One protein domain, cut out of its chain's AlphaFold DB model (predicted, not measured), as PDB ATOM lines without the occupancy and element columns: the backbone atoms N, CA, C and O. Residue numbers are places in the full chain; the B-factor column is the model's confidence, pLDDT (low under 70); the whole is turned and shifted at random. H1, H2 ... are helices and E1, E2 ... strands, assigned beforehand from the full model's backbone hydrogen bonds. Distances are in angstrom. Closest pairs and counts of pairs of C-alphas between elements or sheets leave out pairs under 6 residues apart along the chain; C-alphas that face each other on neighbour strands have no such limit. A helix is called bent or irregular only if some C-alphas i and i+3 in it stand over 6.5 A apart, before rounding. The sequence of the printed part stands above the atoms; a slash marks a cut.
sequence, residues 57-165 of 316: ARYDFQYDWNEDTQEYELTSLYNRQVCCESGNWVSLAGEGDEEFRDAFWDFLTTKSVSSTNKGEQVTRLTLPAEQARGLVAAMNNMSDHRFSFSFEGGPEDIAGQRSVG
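This is residues 57 to 165 of the 316 residues of the protein "MFS transporter" of Euryarchaeota archaeon (UniProt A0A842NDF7). A strongly twisted, curled sheet of five strands has H2 packed over one face, while the second helix, H1, lies beside H2 and meets the sheet only with its last residues. Beyond the edge strand E5, a small separate hairpin, E3 and E4, leads back into the sheet, and residues 77 to 94 wind between E2 and H1 with no named element. The printed part has 109 residues, with two named helices and seven named strands in the order E1 E2 H1 E3 E4 E5 H2 E6 E7; the large sheet is mixed, in the order E5 E2 E1 E6 E7. The class is mixed, helices and strands, and the whole is compact, with a radius of gyration of the C-alphas of 13.5 A and spans of 37 by 32 by 25 A.

E1, residues 61 to 66, begins with C-alpha 61 at (37.944, 37.119, -2.052) and is 15.6 A long. E2, residues 71 to 76, measures 16.0 A. H1, residues 95 to 108, measures 17.9 A from C-alpha 95 at (26.563, 47.606, 12.040); it is irregular, with C-alphas 103 and 106 7.9 A apart. E3 is residues 109 to 111, E4 residues 121 to 123 and E5 residues 126 to 128. H2, residues 129 to 141, measures 18.6 A, and E6, residues 148 to 152, 13.6 A. E7, residues 162 to 164, ends with C-alpha 164 at (44.245, 42.832, 3.833).

E1 and E2 form an antiparallel hairpin, with N 64 and O 73 2.9 A apart. E1 is parallel to E6, with N 63 and O 150 at 2.9 A. The edge strands are E5, antiparallel to E2 with N 127 and O 72 at 2.8 A, and E7, in a hairpin with E6 with N 149 and O 163 at 2.9 A. H2 is on the sheet at a height of 9.1 A, in two layers, a helix on one face of a sheet. E5, H2 and E6 form a split strand-helix-strand unit, two strands running the same way with a helix between them along the chain and E2 and E1 between them in the sheet; its crossover is right-handed. With residues 103 to 107 alone, H1 touches H2, the closest C-alphas being those of Phe 107 and Leu 135 at 6.4 A; they run opposite ways at a shallow tilt of 27 degrees. H1 only grazes the sheet, with residues 107 to 108. In the hairpin E3 and E4, N 110 and O 122 are 3.0 A apart; E4 runs on into E5 at 90 degrees. Every O i to N i+4 pair is within hydrogen-bond range in H2, and 6 of 10 in H1.

The two C-alphas farthest apart are those of Asp 68 and Glu 95, at 39.2 A. The printed part has no cut, and the link from E2 to H1, 18 residues, is long. The mean pLDDT of the printed part is 82.1; residues 84 to 87 and 111 to 122 are under 70.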
ATOM      1  N   ALA A  57      45.035  31.401  -2.678       86.88
ATOM      2  CA  ALA A  57      43.967  30.497  -2.261       86.88
ATOM      3  C   ALA A  57      43.499  30.699  -0.807       86.88
ATOM      4  O   ALA A  57      42.471  30.146  -0.405       86.88
ATOM      5  N   ARG A  58      44.251  31.453   0.006       87.12
ATOM      6  CA  ARG A  58      43.920  31.725   1.412       87.12
ATOM      7  C   ARG A  58      43.169  33.037   1.627       87.12
ATOM      8  O   ARG A  58      42.684  33.243   2.740       87.12
ATOM      9  N   TYR A  59      43.085  33.897   0.614       89.62
ATOM     10  CA  TYR A  59      42.342  35.157   0.682       89.62
ATOM     11  C   TYR A  59      40.830  34.905   0.686       89.62
ATOM     12  O   TYR A  59      40.361  33.924   0.102       89.62
ATOM     13  N   ASP A  60      40.064  35.789   1.335       89.88
ATOM     14  CA  ASP A  60      38.602  35.660   1.434       89.88
ATOM     15  C   ASP A  60      37.935  35.823   0.066       89.88
ATOM     16  O   ASP A  60      37.056  35.035  -0.290       89.88
ATOM     17  N   PHE A  61      38.381  36.828  -0.692       91.06
ATOM     18  CA  PHE A  61      37.944  37.119  -2.052       91.06
ATOM     19  C   PHE A  61      39.122  36.964  -3.020       91.06
ATOM     20  O   PHE A  61      40.122  37.684  -2.933       91.06
ATOM     21  N   GLN A  62      38.990  36.004  -3.928       92.94
ATOM     22  CA  GLN A  62      40.003  35.570  -4.883       92.94
ATOM     23  C   GLN A  62      39.504  35.957  -6.273       92.94
ATOM     24  O   GLN A  62      38.452  35.487  -6.698       92.94
ATOM     25  N   TYR A  63      40.191  36.887  -6.931       92.44
ATOM     26  CA  TYR A  63      39.861  37.324  -8.282       92.44
ATOM     27  C   TYR A  63      40.851  36.727  -9.278       92.44
ATOM     28  O   TYR A  63      41.980  37.210  -9.393       92.44
ATOM     29  N   ASP A  64      40.392  35.727 -10.022       93.25
ATOM     30  CA  ASP A  64      41.158  35.027 -11.049       93.25
ATOM     31  C   ASP A  64      40.859  35.625 -12.428       93.25
ATOM     32  O   ASP A  64      39.702  35.721 -12.839       93.25
ATOM     33  N   TRP A  65      41.881  36.053 -13.167       93.75
ATOM     34  CA  TRP A  65      41.678  36.590 -14.512       93.75
ATOM     35  C   TRP A  65      41.353  35.492 -15.529       93.75
ATOM     36  O   TRP A  65      42.149  34.578 -15.746       93.75
ATOM     37  N   ASN A  66      40.230  35.640 -16.234       92.19
ATOM     38  CA  ASN A  66      39.886  34.788 -17.362       92.19
ATOM     39  C   ASN A  66      40.251  35.479 -18.693       92.19
ATOM     40  O   ASN A  66      39.694  36.518 -19.057       92.19
ATOM     41  N   GLU A  67      41.194  34.891 -19.440       89.50
ATOM     42  CA  GLU A  67      41.655  35.430 -20.729       89.50
ATOM     43  C   GLU A  67      40.579  35.401 -21.827       89.50
ATOM     44  O   GLU A  67      40.588  36.269 -22.701       89.50
ATOM     45  N   ASP A  68      39.637  34.452 -21.772       88.94
ATOM     46  CA  ASP A  68      38.602  34.275 -22.795       88.94
ATOM     47  C   ASP A  68      37.497  35.332 -22.681       88.94
ATOM     48  O   ASP A  68      37.004  35.847 -23.688       88.94
ATOM     49  N   THR A  69      37.091  35.659 -21.452       87.88
ATOM     50  CA  THR A  69      36.018  36.630 -21.178       87.88
ATOM     51  C   THR A  69      36.544  38.046 -20.950       87.88
ATOM     52  O   THR A  69      35.772  38.997 -21.059       87.88
ATOM     53  N   GLN A  70      37.848  38.199 -20.691       89.25
ATOM     54  CA  GLN A  70      38.482  39.453 -20.266       89.25
ATOM     55  C   GLN A  70      37.854  40.048 -18.991       89.25
ATOM     56  O   GLN A  70      37.788  41.271 -18.815       89.25
ATOM     57  N   GLU A  71      37.388  39.178 -18.096       90.75
ATOM     58  CA  GLU A  71      36.818  39.525 -16.796       90.75
ATOM     59  C   GLU A  71      37.510  38.723 -15.686       90.75
ATOM     60  O   GLU A  71      38.021  37.627 -15.916       90.75
ATOM     61  N   TYR A  72      37.518  39.267 -14.471       90.69
ATOM     62  CA  TYR A  72      37.915  38.519 -13.281       90.69
ATOM     63  C   TYR A  72      36.756  37.665 -12.784       90.69
ATOM     64  O   TYR A  72      35.645  38.174 -12.640       90.69
ATOM     65  N   GLU A  73      37.021  36.410 -12.455       90.38
ATOM     66  CA  GLU A  73      36.093  35.515 -11.777       90.38
ATOM     67  C   GLU A  73      36.353  35.555 -10.270       90.38
ATOM     68  O   GLU A  73      37.487  35.430  -9.816       90.38
ATOM     69  N   LEU A  74      35.296  35.776  -9.489       89.81
ATOM     70  CA  LEU A  74      35.365  35.788  -8.036       89.81
ATOM     71  C   LEU A  74      35.164  34.374  -7.490       89.81
ATOM     72  O   LEU A  74      34.050  33.843  -7.502       89.81
ATOM     73  N   THR A  75      36.216  33.831  -6.896       88.88
ATOM     74  CA  THR A  75      36.158  32.673  -6.012       88.88
ATOM     75  C   THR A  75      36.241  33.157  -4.569       88.88
ATOM     76  O   THR A  75      37.070  33.986  -4.210       88.88
ATOM     77  N   SER A  76      35.363  32.672  -3.698       87.38
ATOM     78  CA  SER A  76      35.437  32.990  -2.274       87.38
ATOM     79  C   SER A  76      36.001  31.827  -1.471       87.38
ATOM     80  O   SER A  76      35.794  30.649  -1.796       87.38
ATOM     81  N   LEU A  77      36.656  32.145  -0.357       84.94
ATOM     82  CA  LEU A  77      37.160  31.122   0.547       84.94
ATOM     83  C   LEU A  77      35.998  30.249   1.062       84.94
ATOM     84  O   LEU A  77      34.956  30.744   1.508       84.94
ATOM     85  N   TYR A  78      36.182  28.928   0.982       82.12
ATOM     86  CA  TYR A  78      35.176  27.894   1.282       82.12
ATOM     87  C   TYR A  78      33.937  27.883   0.373       82.12
ATOM     88  O   TYR A  78      32.929  27.278   0.743       82.12
ATOM     89  N   ASN A  79      34.005  28.513  -0.806       81.12
ATOM     90  CA  ASN A  79      32.893  28.607  -1.757       81.12
ATOM     91  C   ASN A  79      31.618  29.193  -1.117       81.12
ATOM     92  O   ASN A  79      30.490  28.763  -1.371       81.12
ATOM     93  N   ARG A  80      31.818  30.140  -0.196       81.19
ATOM     94  CA  ARG A  80      30.767  30.795   0.580       81.19
ATOM     95  C   ARG A  80      30.362  32.094  -0.107       81.19
ATOM     96  O   ARG A  80      31.214  32.923  -0.402       81.19
ATOM     97  N   GLN A  81      29.076  32.308  -0.344       79.31
ATOM     98  CA  GLN A  81      28.616  33.512  -1.042       79.31
ATOM     99  C   GLN A  81      29.014  34.799  -0.293       79.31
ATOM    100  O   GLN A  81      29.108  34.815   0.940       79.31
ATOM    101  N   VAL A  82      29.245  35.887  -1.034       81.56
ATOM    102  CA  VAL A  82      29.571  37.202  -0.451       81.56
ATOM    103  C   VAL A  82      28.332  37.820   0.200       81.56
ATOM    104  O   VAL A  82      28.400  38.313   1.325       81.56
ATOM    105  N   CYS A  83      27.194  37.696  -0.484       74.56
ATOM    106  CA  CYS A  83      25.831  38.079  -0.093       74.56
ATOM    107  C   CYS A  83      24.810  37.193  -0.877       74.56
ATOM    108  O   CYS A  83      25.206  36.530  -1.832       74.56
ATOM    109  N   CYS A  84      23.498  37.092  -0.633       68.69
ATOM    110  CA  CYS A  84      22.552  37.751   0.283       68.69
ATOM    111  C   CYS A  84      21.700  36.714   1.064       68.69
ATOM    112  O   CYS A  84      20.654  37.053   1.615       68.69
ATOM    113  N   GLU A  85      22.123  35.447   1.111       66.25
ATOM    114  CA  GLU A  85      21.423  34.358   1.804       66.25
ATOM    115  C   GLU A  85      21.883  34.177   3.267       66.25
ATOM    116  O   GLU A  85      22.672  34.952   3.809       66.25
ATOM    117  N   SER A  86      21.355  33.188   3.988       62.84
ATOM    118  CA  SER A  86      21.804  32.926   5.357       62.84
ATOM    119  C   SER A  86      23.215  32.326   5.353       62.84
ATOM    120  O   SER A  86      23.468  31.273   4.779       62.84
ATOM    121  N   GLY A  87      24.149  32.995   6.039       67.31
ATOM    122  CA  GLY A  87      25.531  32.529   6.149       67.31
ATOM    123  C   GLY A  87      26.461  33.026   5.044       67.31
ATOM    124  O   GLY A  87      27.352  32.284   4.656       67.31
ATOM    125  N   ASN A  88      26.333  34.271   4.585       80.38
ATOM    126  CA  ASN A  88      27.320  34.901   3.690       80.38
ATOM    127  C   ASN A  88      28.510  35.496   4.451       80.38
ATOM    128  O   ASN A  88      28.495  35.528   5.684       80.38
ATOM    129  N   TRP A  89      29.518  35.968   3.718       81.19
ATOM    130  CA  TRP A  89      30.647  36.717   4.279       81.19
ATOM    131  C   TRP A  89      30.248  38.083   4.840       81.19
ATOM    132  O   TRP A  89      30.649  38.401   5.956       81.19
ATOM    133  N   VAL A  90      29.441  38.853   4.104       82.12
ATOM    134  CA  VAL A  90      29.058  40.223   4.477       82.12
ATOM    135  C   VAL A  90      27.633  40.234   5.022       82.12
ATOM    136  O   VAL A  90      26.698  39.740   4.381       82.12
ATOM    137  N   SER A  91      27.443  40.792   6.219       79.88
ATOM    138  CA  SER A  91      26.113  40.951   6.807       79.88
ATOM    139  C   SER A  91      25.340  42.077   6.124       79.88
ATOM    140  O   SER A  91      25.870  43.167   5.934       79.88
ATOM    141  N   LEU A  92      24.058  41.852   5.816       75.25
ATOM    142  CA  LEU A  92      23.179  42.865   5.209       75.25
ATOM    143  C   LEU A  92      22.729  43.960   6.187       75.25
ATOM    144  O   LEU A  92      22.407  45.063   5.763       75.25
ATOM    145  N   ALA A  93      22.664  43.641   7.480       75.44
ATOM    146  CA  ALA A  93      22.097  44.516   8.511       75.44
ATOM    147  C   ALA A  93      23.021  44.704   9.725       75.44
ATOM    148  O   ALA A  93      22.645  45.362  10.689       75.44
ATOM    149  N   GLY A  94      24.207  44.088   9.712       77.69
ATOM    150  CA  GLY A  94      25.187  44.246  10.782       77.69
ATOM    151  C   GLY A  94      25.847  45.620  10.724       77.69
ATOM    152  O   GLY A  94      26.320  46.021   9.661       77.69
ATOM    153  N   GLU A  95      25.906  46.300  11.866       79.12
ATOM    154  CA  GLU A  95      26.563  47.606  12.040       79.12
ATOM    155  C   GLU A  95      28.079  47.508  11.790       79.12
ATOM    156  O   GLU A  95      28.659  48.348  11.119       79.12
ATOM    157  N   GLY A  96      28.713  46.402  12.198       76.62
ATOM    158  CA  GLY A  96      30.159  46.200  12.019       76.62
ATOM    159  C   GLY A  96      30.639  46.034  10.570       76.62
ATOM    160  O   GLY A  96      31.832  46.159  10.324       76.62
ATOM    161  N   ASP A  97      29.734  45.766   9.622       82.19
ATOM    162  CA  ASP A  97      30.065  45.684   8.191       82.19
ATOM    163  C   ASP A  97      29.531  46.906   7.416       82.19
ATOM    164  O   ASP A  97      29.586  46.917   6.190       82.19
ATOM    165  N   GLU A  98      28.962  47.915   8.089       83.81
ATOM    166  CA  GLU A  98      28.299  49.052   7.433       83.81
ATOM    167  C   GLU A  98      29.254  49.875   6.576       83.81
ATOM    168  O   GLU A  98      29.016  50.009   5.378       83.81
ATOM    169  N   GLU A  99      30.375  50.317   7.145       84.81
ATOM    170  CA  GLU A  99      31.377  51.087   6.403       84.81
ATOM    171  C   GLU A  99      31.945  50.286   5.221       84.81
ATOM    172  O   GLU A  99      32.151  50.818   4.130       84.81
ATOM    173  N   PHE A 100      32.146  48.976   5.412       87.19
ATOM    174  CA  PHE A 100      32.615  48.090   4.350       87.19
ATOM    175  C   PHE A 100      31.581  47.969   3.225       87.19
ATOM    176  O   PHE A 100      31.936  48.023   2.048       87.19
ATOM    177  N   ARG A 101      30.290  47.824   3.555       86.00
ATOM    178  CA  ARG A 101      29.235  47.837   2.536       86.00
ATOM    179  C   ARG A 101      29.255  49.168   1.794       86.00
ATOM    180  O   ARG A 101      29.338  49.162   0.574       86.00
ATOM    181  N   ASP A 102      29.263  50.292   2.491       85.00
ATOM    182  CA  ASP A 102      29.201  51.604   1.841       85.00
ATOM    183  C   ASP A 102      30.349  51.837   0.842       85.00
ATOM    184  O   ASP A 102      30.138  52.455  -0.202       85.00
ATOM    185  N   ALA A 103      31.538  51.286   1.107       85.12
ATOM    186  CA  ALA A 103      32.688  51.389   0.210       85.12
ATOM    187  C   ALA A 103      32.720  50.341  -0.922       85.12
ATOM    188  O   ALA A 103      33.140  50.658  -2.036       85.12
ATOM    189  N   PHE A 104      32.309  49.094  -0.657       87.38
ATOM    190  CA  PHE A 104      32.566  47.957  -1.554       87.38
ATOM    191  C   PHE A 104      31.317  47.351  -2.216       87.38
ATOM    192  O   PHE A 104      31.439  46.539  -3.137       87.38
ATOM    193  N   TRP A 105      30.108  47.730  -1.791       85.06
ATOM    194  CA  TRP A 105      28.863  47.057  -2.185       85.06
ATOM    195  C   TRP A 105      28.600  47.031  -3.692       85.06
ATOM    196  O   TRP A 105      28.142  46.015  -4.225       85.06
ATOM    197  N   ASP A 106      28.927  48.118  -4.387       83.94
ATOM    198  CA  ASP A 106      28.723  48.243  -5.833       83.94
ATOM    199  C   ASP A 106      29.663  47.336  -6.648       83.94
ATOM    200  O   ASP A 106      29.335  46.950  -7.772       83.94
ATOM    201  N   PHE A 107      30.810  46.949  -6.079       84.81
ATOM    202  CA  PHE A 107      31.745  46.015  -6.711       84.81
ATOM    203  C   PHE A 107      31.381  44.554  -6.430       84.81
ATOM    204  O   PHE A 107      31.589  43.689  -7.280       84.81
ATOM    205  N   LEU A 108      30.823  44.277  -5.250       83.81
ATOM    206  CA  LEU A 108      30.540  42.919  -4.776       83.81
ATOM    207  C   LEU A 108      29.156  42.402  -5.175       83.81
ATOM    208  O   LEU A 108      28.928  41.191  -5.176       83.81
ATOM    209  N   THR A 109      28.223  43.294  -5.511       82.00
ATOM    210  CA  THR A 109      26.835  42.924  -5.797       82.00
ATOM    211  C   THR A 109      26.389  43.379  -7.176       82.00
ATOM    212  O   THR A 109      26.850  44.377  -7.724       82.00
ATOM    213  N   THR A 110      25.455  42.632  -7.756       76.12
ATOM    214  CA  THR A 110      24.713  43.071  -8.935       76.12
ATOM    215  C   THR A 110      23.218  43.038  -8.650       76.12
ATOM    216  O   THR A 110      22.733  42.271  -7.810       76.12
ATOM    217  N   LYS A 111      22.465  43.896  -9.337       64.56
ATOM    218  CA  LYS A 111      21.002  43.873  -9.262       64.56
ATOM    219  C   LYS A 111      20.509  42.622  -9.986       64.56
ATOM    220  O   LYS A 111      20.856  42.418 -11.148       64.56
ATOM    221  N   SER A 112      19.692  41.807  -9.317       52.91
ATOM    222  CA  SER A 112      18.986  40.717  -9.988       52.91
ATOM    223  C   SER A 112      18.137  41.280 -11.131       52.91
ATOM    224  O   SER A 112      17.450  42.293 -10.978       52.91
ATOM    225  N   VAL A 113      18.166  40.598 -12.274       54.06
ATOM    226  CA  VAL A 113      17.410  40.930 -13.493       54.06
ATOM    227  C   VAL A 113      15.883  40.915 -13.255       54.06
ATOM    228  O   VAL A 113      15.129  41.369 -14.113       54.06
ATOM    229  N   SER A 114      15.396  40.452 -12.094       50.91
ATOM    230  CA  SER A 114      13.974  40.178 -11.854       50.91
ATOM    231  C   SER A 114      13.240  41.005 -10.791       50.91
ATOM    232  O   SER A 114      12.091  40.658 -10.527       50.91
ATOM    233  N   SER A 115      13.788  42.063 -10.172       45.34
ATOM    234  CA  SER A 115      12.986  42.792  -9.164       45.34
ATOM    235  C   SER A 115      13.441  44.214  -8.835       45.34
ATOM    236  O   SER A 115      14.619  44.513  -8.656       45.34
ATOM    237  N   THR A 116      12.457  45.107  -8.717       46.09
ATOM    238  CA  THR A 116      12.566  46.545  -8.416       46.09
ATOM    239  C   THR A 116      12.780  46.853  -6.925       46.09
ATOM    240  O   THR A 116      12.823  48.024  -6.545       46.09
ATOM    241  N   ASN A 117      12.916  45.833  -6.070       47.09
ATOM    242  CA  ASN A 117      13.072  45.985  -4.624       47.09
ATOM    243  C   ASN A 117      14.539  45.836  -4.188       47.09
ATOM    244  O   ASN A 117      15.238  44.921  -4.613       47.09
ATOM    245  N   LYS A 118      14.988  46.706  -3.270       46.09
ATOM    246  CA  LYS A 118      16.348  46.775  -2.683       46.09
ATOM    247  C   LYS A 118      16.836  45.497  -1.949       46.09
ATOM    248  O   LYS A 118      17.890  45.542  -1.332       46.09
ATOM    249  N   GLY A 119      16.090  44.389  -1.985       49.34
ATOM    250  CA  GLY A 119      16.361  43.158  -1.225       49.34
ATOM    251  C   GLY A 119      16.745  41.921  -2.049       49.34
ATOM    252  O   GLY A 119      16.914  40.861  -1.463       49.34
ATOM    253  N   GLU A 120      16.877  42.025  -3.377       56.47
ATOM    254  CA  GLU A 120      17.210  40.897  -4.273       56.47
ATOM    255  C   GLU A 120      18.533  41.134  -5.029       56.47
ATOM    256  O   GLU A 120      18.611  41.053  -6.256       56.47
ATOM    257  N   GLN A 121      19.593  41.500  -4.311       62.22
ATOM    258  CA  GLN A 121      20.941  41.548  -4.887       62.22
ATOM    259  C   GLN A 121      21.574  40.157  -4.875       62.22
ATOM    260  O   GLN A 121      21.379  39.389  -3.934       62.22
ATOM    261  N   VAL A 122      22.336  39.845  -5.919       69.81
ATOM    262  CA  VAL A 122      23.089  38.590  -6.033       69.81
ATOM    263  C   VAL A 122      24.575  38.923  -5.978       69.81
ATOM    264  O   VAL A 122      24.989  39.975  -6.477       69.81
ATOM    265  N   THR A 123      25.369  38.036  -5.371       77.62
ATOM    266  CA  THR A 123      26.834  38.134  -5.413       77.62
ATOM    267  C   THR A 123      27.284  38.263  -6.864       77.62
ATOM    268  O   THR A 123      26.904  37.466  -7.725       77.62
ATOM    269  N   ARG A 124      28.103  39.272  -7.133       80.12
ATOM    270  CA  ARG A 124      28.702  39.467  -8.440       80.12
ATOM    271  C   ARG A 124      29.865  38.494  -8.614       80.12
ATOM    272  O   ARG A 124      30.883  38.626  -7.950       80.12
ATOM    273  N   LEU A 125      29.694  37.525  -9.512       82.81
ATOM    274  CA  LEU A 125      30.702  36.492  -9.769       82.81
ATOM    275  C   LEU A 125      31.758  36.915 -10.793       82.81
ATOM    276  O   LEU A 125      32.842  36.350 -10.781       82.81
ATOM    277  N   THR A 126      31.466  37.893 -11.658       86.12
ATOM    278  CA  THR A 126      32.437  38.391 -12.640       86.12
ATOM    279  C   THR A 126      32.629  39.898 -12.549       86.12
ATOM    280  O   THR A 126      31.671  40.660 -12.370       86.12
ATOM    281  N   LEU A 127      33.876  40.349 -12.661       88.12
ATOM    282  CA  LEU A 127      34.263  41.747 -12.525       88.12
ATOM    283  C   LEU A 127      35.085  42.200 -13.747       88.12
ATOM    284  O   LEU A 127      36.220  41.761 -13.926       88.12
ATOM    285  N   PRO A 128      34.553  43.109 -14.583       90.19
ATOM    286  CA  PRO A 128      35.294  43.694 -15.694       90.19
ATOM    287  C   PRO A 128      36.529  44.458 -15.214       90.19
ATOM    288  O   PRO A 128      36.504  45.079 -14.148       90.19
ATOM    289  N   ALA A 129      37.572  44.512 -16.047       87.94
ATOM    290  CA  ALA A 129      38.845  45.156 -15.704       87.94
ATOM    291  C   ALA A 129      38.704  46.608 -15.202       87.94
ATOM    292  O   ALA A 129      39.385  47.006 -14.262       87.94
ATOM    293  N   GLU A 130      37.799  47.407 -15.779       87.88
ATOM    294  CA  GLU A 130      37.563  48.791 -15.335       87.88
ATOM    295  C   GLU A 130      37.030  48.858 -13.896       87.88
ATOM    296  O   GLU A 130      37.469  49.683 -13.097       87.88
ATOM    297  N   GLN A 131      36.120  47.951 -13.545       88.06
ATOM    298  CA  GLN A 131      35.536  47.896 -12.207       88.06
ATOM    299  C   GLN A 131      36.511  47.287 -11.199       88.06
ATOM    300  O   GLN A 131      36.545  47.731 -10.057       88.06
ATOM    301  N   ALA A 132      37.362  46.355 -11.635       88.69
ATOM    302  CA  ALA A 132      38.467  45.837 -10.835       88.69
ATOM    303  C   ALA A 132      39.468  46.941 -10.448       88.69
ATOM    304  O   ALA A 132      39.875  47.006  -9.292       88.69
ATOM    305  N   ARG A 133      39.786  47.887 -11.349       90.38
ATOM    306  CA  ARG A 133      40.592  49.077 -10.991       90.38
ATOM    307  C   ARG A 133      39.921  49.927  -9.919       90.38
ATOM    308  O   ARG A 133      40.590  50.390  -9.000       90.38
ATOM    309  N   GLY A 134      38.609  50.131 -10.045       90.12
ATOM    310  CA  GLY A 134      37.815  50.839  -9.041       90.12
ATOM    311  C   GLY A 134      37.864  50.148  -7.679       90.12
ATOM    312  O   GLY A 134      38.073  50.813  -6.667       90.12
ATOM    313  N   LEU A 135      37.762  48.818  -7.668       90.00
ATOM    314  CA  LEU A 135      37.859  48.007  -6.458       90.00
ATOM    315  C   LEU A 135      39.253  48.100  -5.820       90.00
ATOM    316  O   LEU A 135      39.351  48.384  -4.631       90.00
ATOM    317  N   VAL A 136      40.332  47.964  -6.598       90.94
ATOM    318  CA  VAL A 136      41.710  48.137  -6.099       90.94
ATOM    319  C   VAL A 136      41.931  49.547  -5.539       90.94
ATOM    320  O   VAL A 136      42.564  49.717  -4.498       90.94
ATOM    321  N   ALA A 137      41.389  50.582  -6.186       90.62
ATOM    322  CA  ALA A 137      41.460  51.945  -5.667       90.62
ATOM    323  C   ALA A 137      40.695  52.096  -4.338       90.62
ATOM    324  O   ALA A 137      41.211  52.717  -3.409       90.62
ATOM    325  N   ALA A 138      39.506  51.494  -4.222       89.31
ATOM    326  CA  ALA A 138      38.729  51.480  -2.984       89.31
ATOM    327  C   ALA A 138      39.465  50.733  -1.856       89.31
ATOM    328  O   ALA A 138      39.536  51.241  -0.739       89.31
ATOM    329  N   MET A 139      40.095  49.596  -2.167       87.88
ATOM    330  CA  MET A 139      40.913  48.812  -1.234       87.88
ATOM    331  C   MET A 139      42.102  49.598  -0.676       87.88
ATOM    332  O   MET A 139      42.456  49.436   0.487       87.88
ATOM    333  N   ASN A 140      42.718  50.459  -1.489       85.06
ATOM    334  CA  ASN A 140      43.814  51.322  -1.042       85.06
ATOM    335  C   ASN A 140      43.332  52.508  -0.193       85.06
ATOM    336  O   ASN A 140      44.113  53.072   0.572       85.06
ATOM    337  N   ASN A 141      42.070  52.912  -0.343       89.12
ATOM    338  CA  ASN A 141      41.496  54.045   0.378       89.12
ATOM    339  C   ASN A 141      40.887  53.638   1.730       89.12
ATOM    340  O   ASN A 141      40.910  54.424   2.673       89.12
ATOM    341  N   MET A 142      40.352  52.419   1.829       85.94
ATOM    342  CA  MET A 142      39.740  51.891   3.045       85.94
ATOM    343  C   MET A 142      40.466  50.626   3.502       85.94
ATOM    344  O   MET A 142      40.214  49.544   2.987       85.94
ATOM    345  N   SER A 143      41.333  50.766   4.505       83.88
ATOM    346  CA  SER A 143      42.036  49.639   5.132       83.88
ATOM    347  C   SER A 143      41.337  49.105   6.385       83.88
ATOM    348  O   SER A 143      41.721  48.055   6.894       83.88
ATOM    349  N   ASP A 144      40.344  49.816   6.928       86.56
ATOM    350  CA  ASP A 144      39.664  49.421   8.167       86.56
ATOM    351  C   ASP A 144      38.497  48.467   7.892       86.56
ATOM    352  O   ASP A 144      37.327  48.832   7.880       86.56
ATOM    353  N   HIS A 145      38.829  47.218   7.578       87.62
ATOM    354  CA  HIS A 145      37.854  46.147   7.421       87.62
ATOM    355  C   HIS A 145      38.431  44.805   7.866       87.62
ATOM    356  O   HIS A 145      39.626  44.654   8.116       87.62
ATOM    357  N   ARG A 146      37.566  43.792   7.954       88.00
ATOM    358  CA  ARG A 146      37.936  42.445   8.412       88.00
ATOM    359  C   ARG A 146      38.274  41.444   7.308       88.00
ATOM    360  O   ARG A 146      38.634  40.319   7.636       88.00
ATOM    361  N   PHE A 147      38.075  41.817   6.044       90.12
ATOM    362  CA  PHE A 147      38.223  40.931   4.882       90.12
ATOM    363  C   PHE A 147      39.575  41.088   4.177       90.12
ATOM    364  O   PHE A 147      40.311  42.045   4.430       90.12
ATOM    365  N   SER A 148      39.884  40.157   3.280       91.44
ATOM    366  CA  SER A 148      41.087  40.152   2.450       91.44
ATOM    367  C   SER A 148      40.760  39.914   0.971       91.44
ATOM    368  O   SER A 148      39.869  39.138   0.625       91.44
ATOM    369  N   PHE A 149      41.506  40.580   0.094       91.56
ATOM    370  CA  PHE A 149      41.336  40.531  -1.355       91.56
ATOM    371  C   PHE A 149      42.665  40.227  -2.044       91.56
ATOM    372  O   PHE A 149      43.700  40.797  -1.681       91.56
ATOM    373  N   SER A 150      42.630  39.396  -3.081       94.06
ATOM    374  CA  SER A 150      43.774  39.166  -3.959       94.06
ATOM    375  C   SER A 150      43.334  39.103  -5.416       94.06
ATOM    376  O   SER A 150      42.277  38.557  -5.719       94.06
ATOM    377  N   PHE A 151      44.188  39.608  -6.306       92.12
ATOM    378  CA  PHE A 151      44.032  39.519  -7.758       92.12
ATOM    379  C   PHE A 151      45.166  38.695  -8.367       92.12
ATOM    380  O   PHE A 151      46.340  38.966  -8.098       92.12
ATOM    381  N   GLU A 152      44.820  37.710  -9.192       92.50
ATOM    382  CA  GLU A 152      45.765  36.867  -9.922       92.50
ATOM    383  C   GLU A 152      45.562  37.011 -11.440       92.50
ATOM    384  O   GLU A 152      44.454  36.895 -11.963       92.50
ATOM    385  N   GLY A 153      46.653  37.297 -12.160       89.12
ATOM    386  CA  GLY A 153      46.629  37.547 -13.604       89.12
ATOM    387  C   GLY A 153      46.032  38.904 -14.008       89.12
ATOM    388  O   GLY A 153      45.840  39.791 -13.180       89.12
ATOM    389  N   GLY A 154      45.774  39.071 -15.308       90.38
ATOM    390  CA  GLY A 154      45.127  40.258 -15.875       90.38
ATOM    391  C   GLY A 154      46.063  41.428 -16.207       90.38
ATOM    392  O   GLY A 154      47.263  41.235 -16.404       90.38
ATOM    393  N   PRO A 155      45.512  42.650 -16.363       90.06
ATOM    394  CA  PRO A 155      46.284  43.852 -16.681       90.06
ATOM    395  C   PRO A 155      47.404  44.133 -15.666       90.06
ATOM    396  O   PRO A 155      47.191  43.978 -14.467       90.06
ATOM    397  N   GLU A 156      48.571  44.605 -16.128       86.12
ATOM    398  CA  GLU A 156      49.764  44.847 -15.285       86.12
ATOM    399  C   GLU A 156      49.513  45.784 -14.089       86.12
ATOM    400  O   GLU A 156      50.224  45.715 -13.092       86.12
ATOM    401  N   ASP A 157      48.507  46.658 -14.167       86.19
ATOM    402  CA  ASP A 157      48.143  47.580 -13.091       86.19
ATOM    403  C   ASP A 157      47.358  46.920 -11.940       86.19
ATOM    404  O   ASP A 157      47.293  47.475 -10.842       86.19
ATOM    405  N   ILE A 158      46.787  45.735 -12.177       86.56
ATOM    406  CA  ILE A 158      45.941  44.988 -11.233       86.56
ATOM    407  C   ILE A 158      46.590  43.655 -10.842       86.56
ATOM    408  O   ILE A 158      46.404  43.186  -9.720       86.56
ATOM    409  N   ALA A 159      47.359  43.050 -11.748       87.38
ATOM    410  CA  ALA A 159      47.969  41.746 -11.545       87.38
ATOM    411  C   ALA A 159      48.831  41.722 -10.273       87.38
ATOM    412  O   ALA A 159      49.787  42.487 -10.130       87.38
ATOM    413  N   GLY A 160      48.485  40.836  -9.336       85.44
ATOM    414  CA  GLY A 160      49.195  40.690  -8.067       85.44
ATOM    415  C   GLY A 160      48.867  41.755  -7.017       85.44
ATOM    416  O   GLY A 160      49.485  41.748  -5.953       85.44
ATOM    417  N   GLN A 161      47.904  42.650  -7.265       89.56
ATOM    418  CA  GLN A 161      47.395  43.551  -6.231       89.56
ATOM    419  C   GLN A 161      46.698  42.744  -5.136       89.56
ATOM    420  O   GLN A 161      45.914  41.827  -5.403       89.56
ATOM    421  N   ARG A 162      46.975  43.096  -3.882       90.31
ATOM    422  CA  ARG A 162      46.373  42.470  -2.704       90.31
ATOM    423  C   ARG A 162      46.119  43.534  -1.657       90.31
ATOM    424  O   ARG A 162      46.918  44.455  -1.506       90.31
ATOM    425  N   SER A 163      45.041  43.390  -0.901       89.69
ATOM    426  CA  SER A 163      44.894  44.146   0.338       89.69
ATOM    427  C   SER A 163      44.246  43.289   1.412       89.69
ATOM    428  O   SER A 163      43.423  42.408   1.154       89.69
ATOM    429  N   VAL A 164      44.708  43.510   2.633       89.50
ATOM    430  CA  VAL A 164      44.245  42.832   3.833       89.50
ATOM    431  C   VAL A 164      43.838  43.940   4.781       89.50
ATOM    432  O   VAL A 164      44.640  44.829   5.059       89.50
ATOM    433  N   GLY A 165      42.591  43.914   5.235       86.88
ATOM    434  CA  GLY A 165      42.125  44.933   6.161       86.88
ATOM    435  C   GLY A 165      42.777  44.791   7.537       86.88
ATOM    436  O   GLY A 165      43.135  43.693   7.964       86.88
TER     437      GLY A 165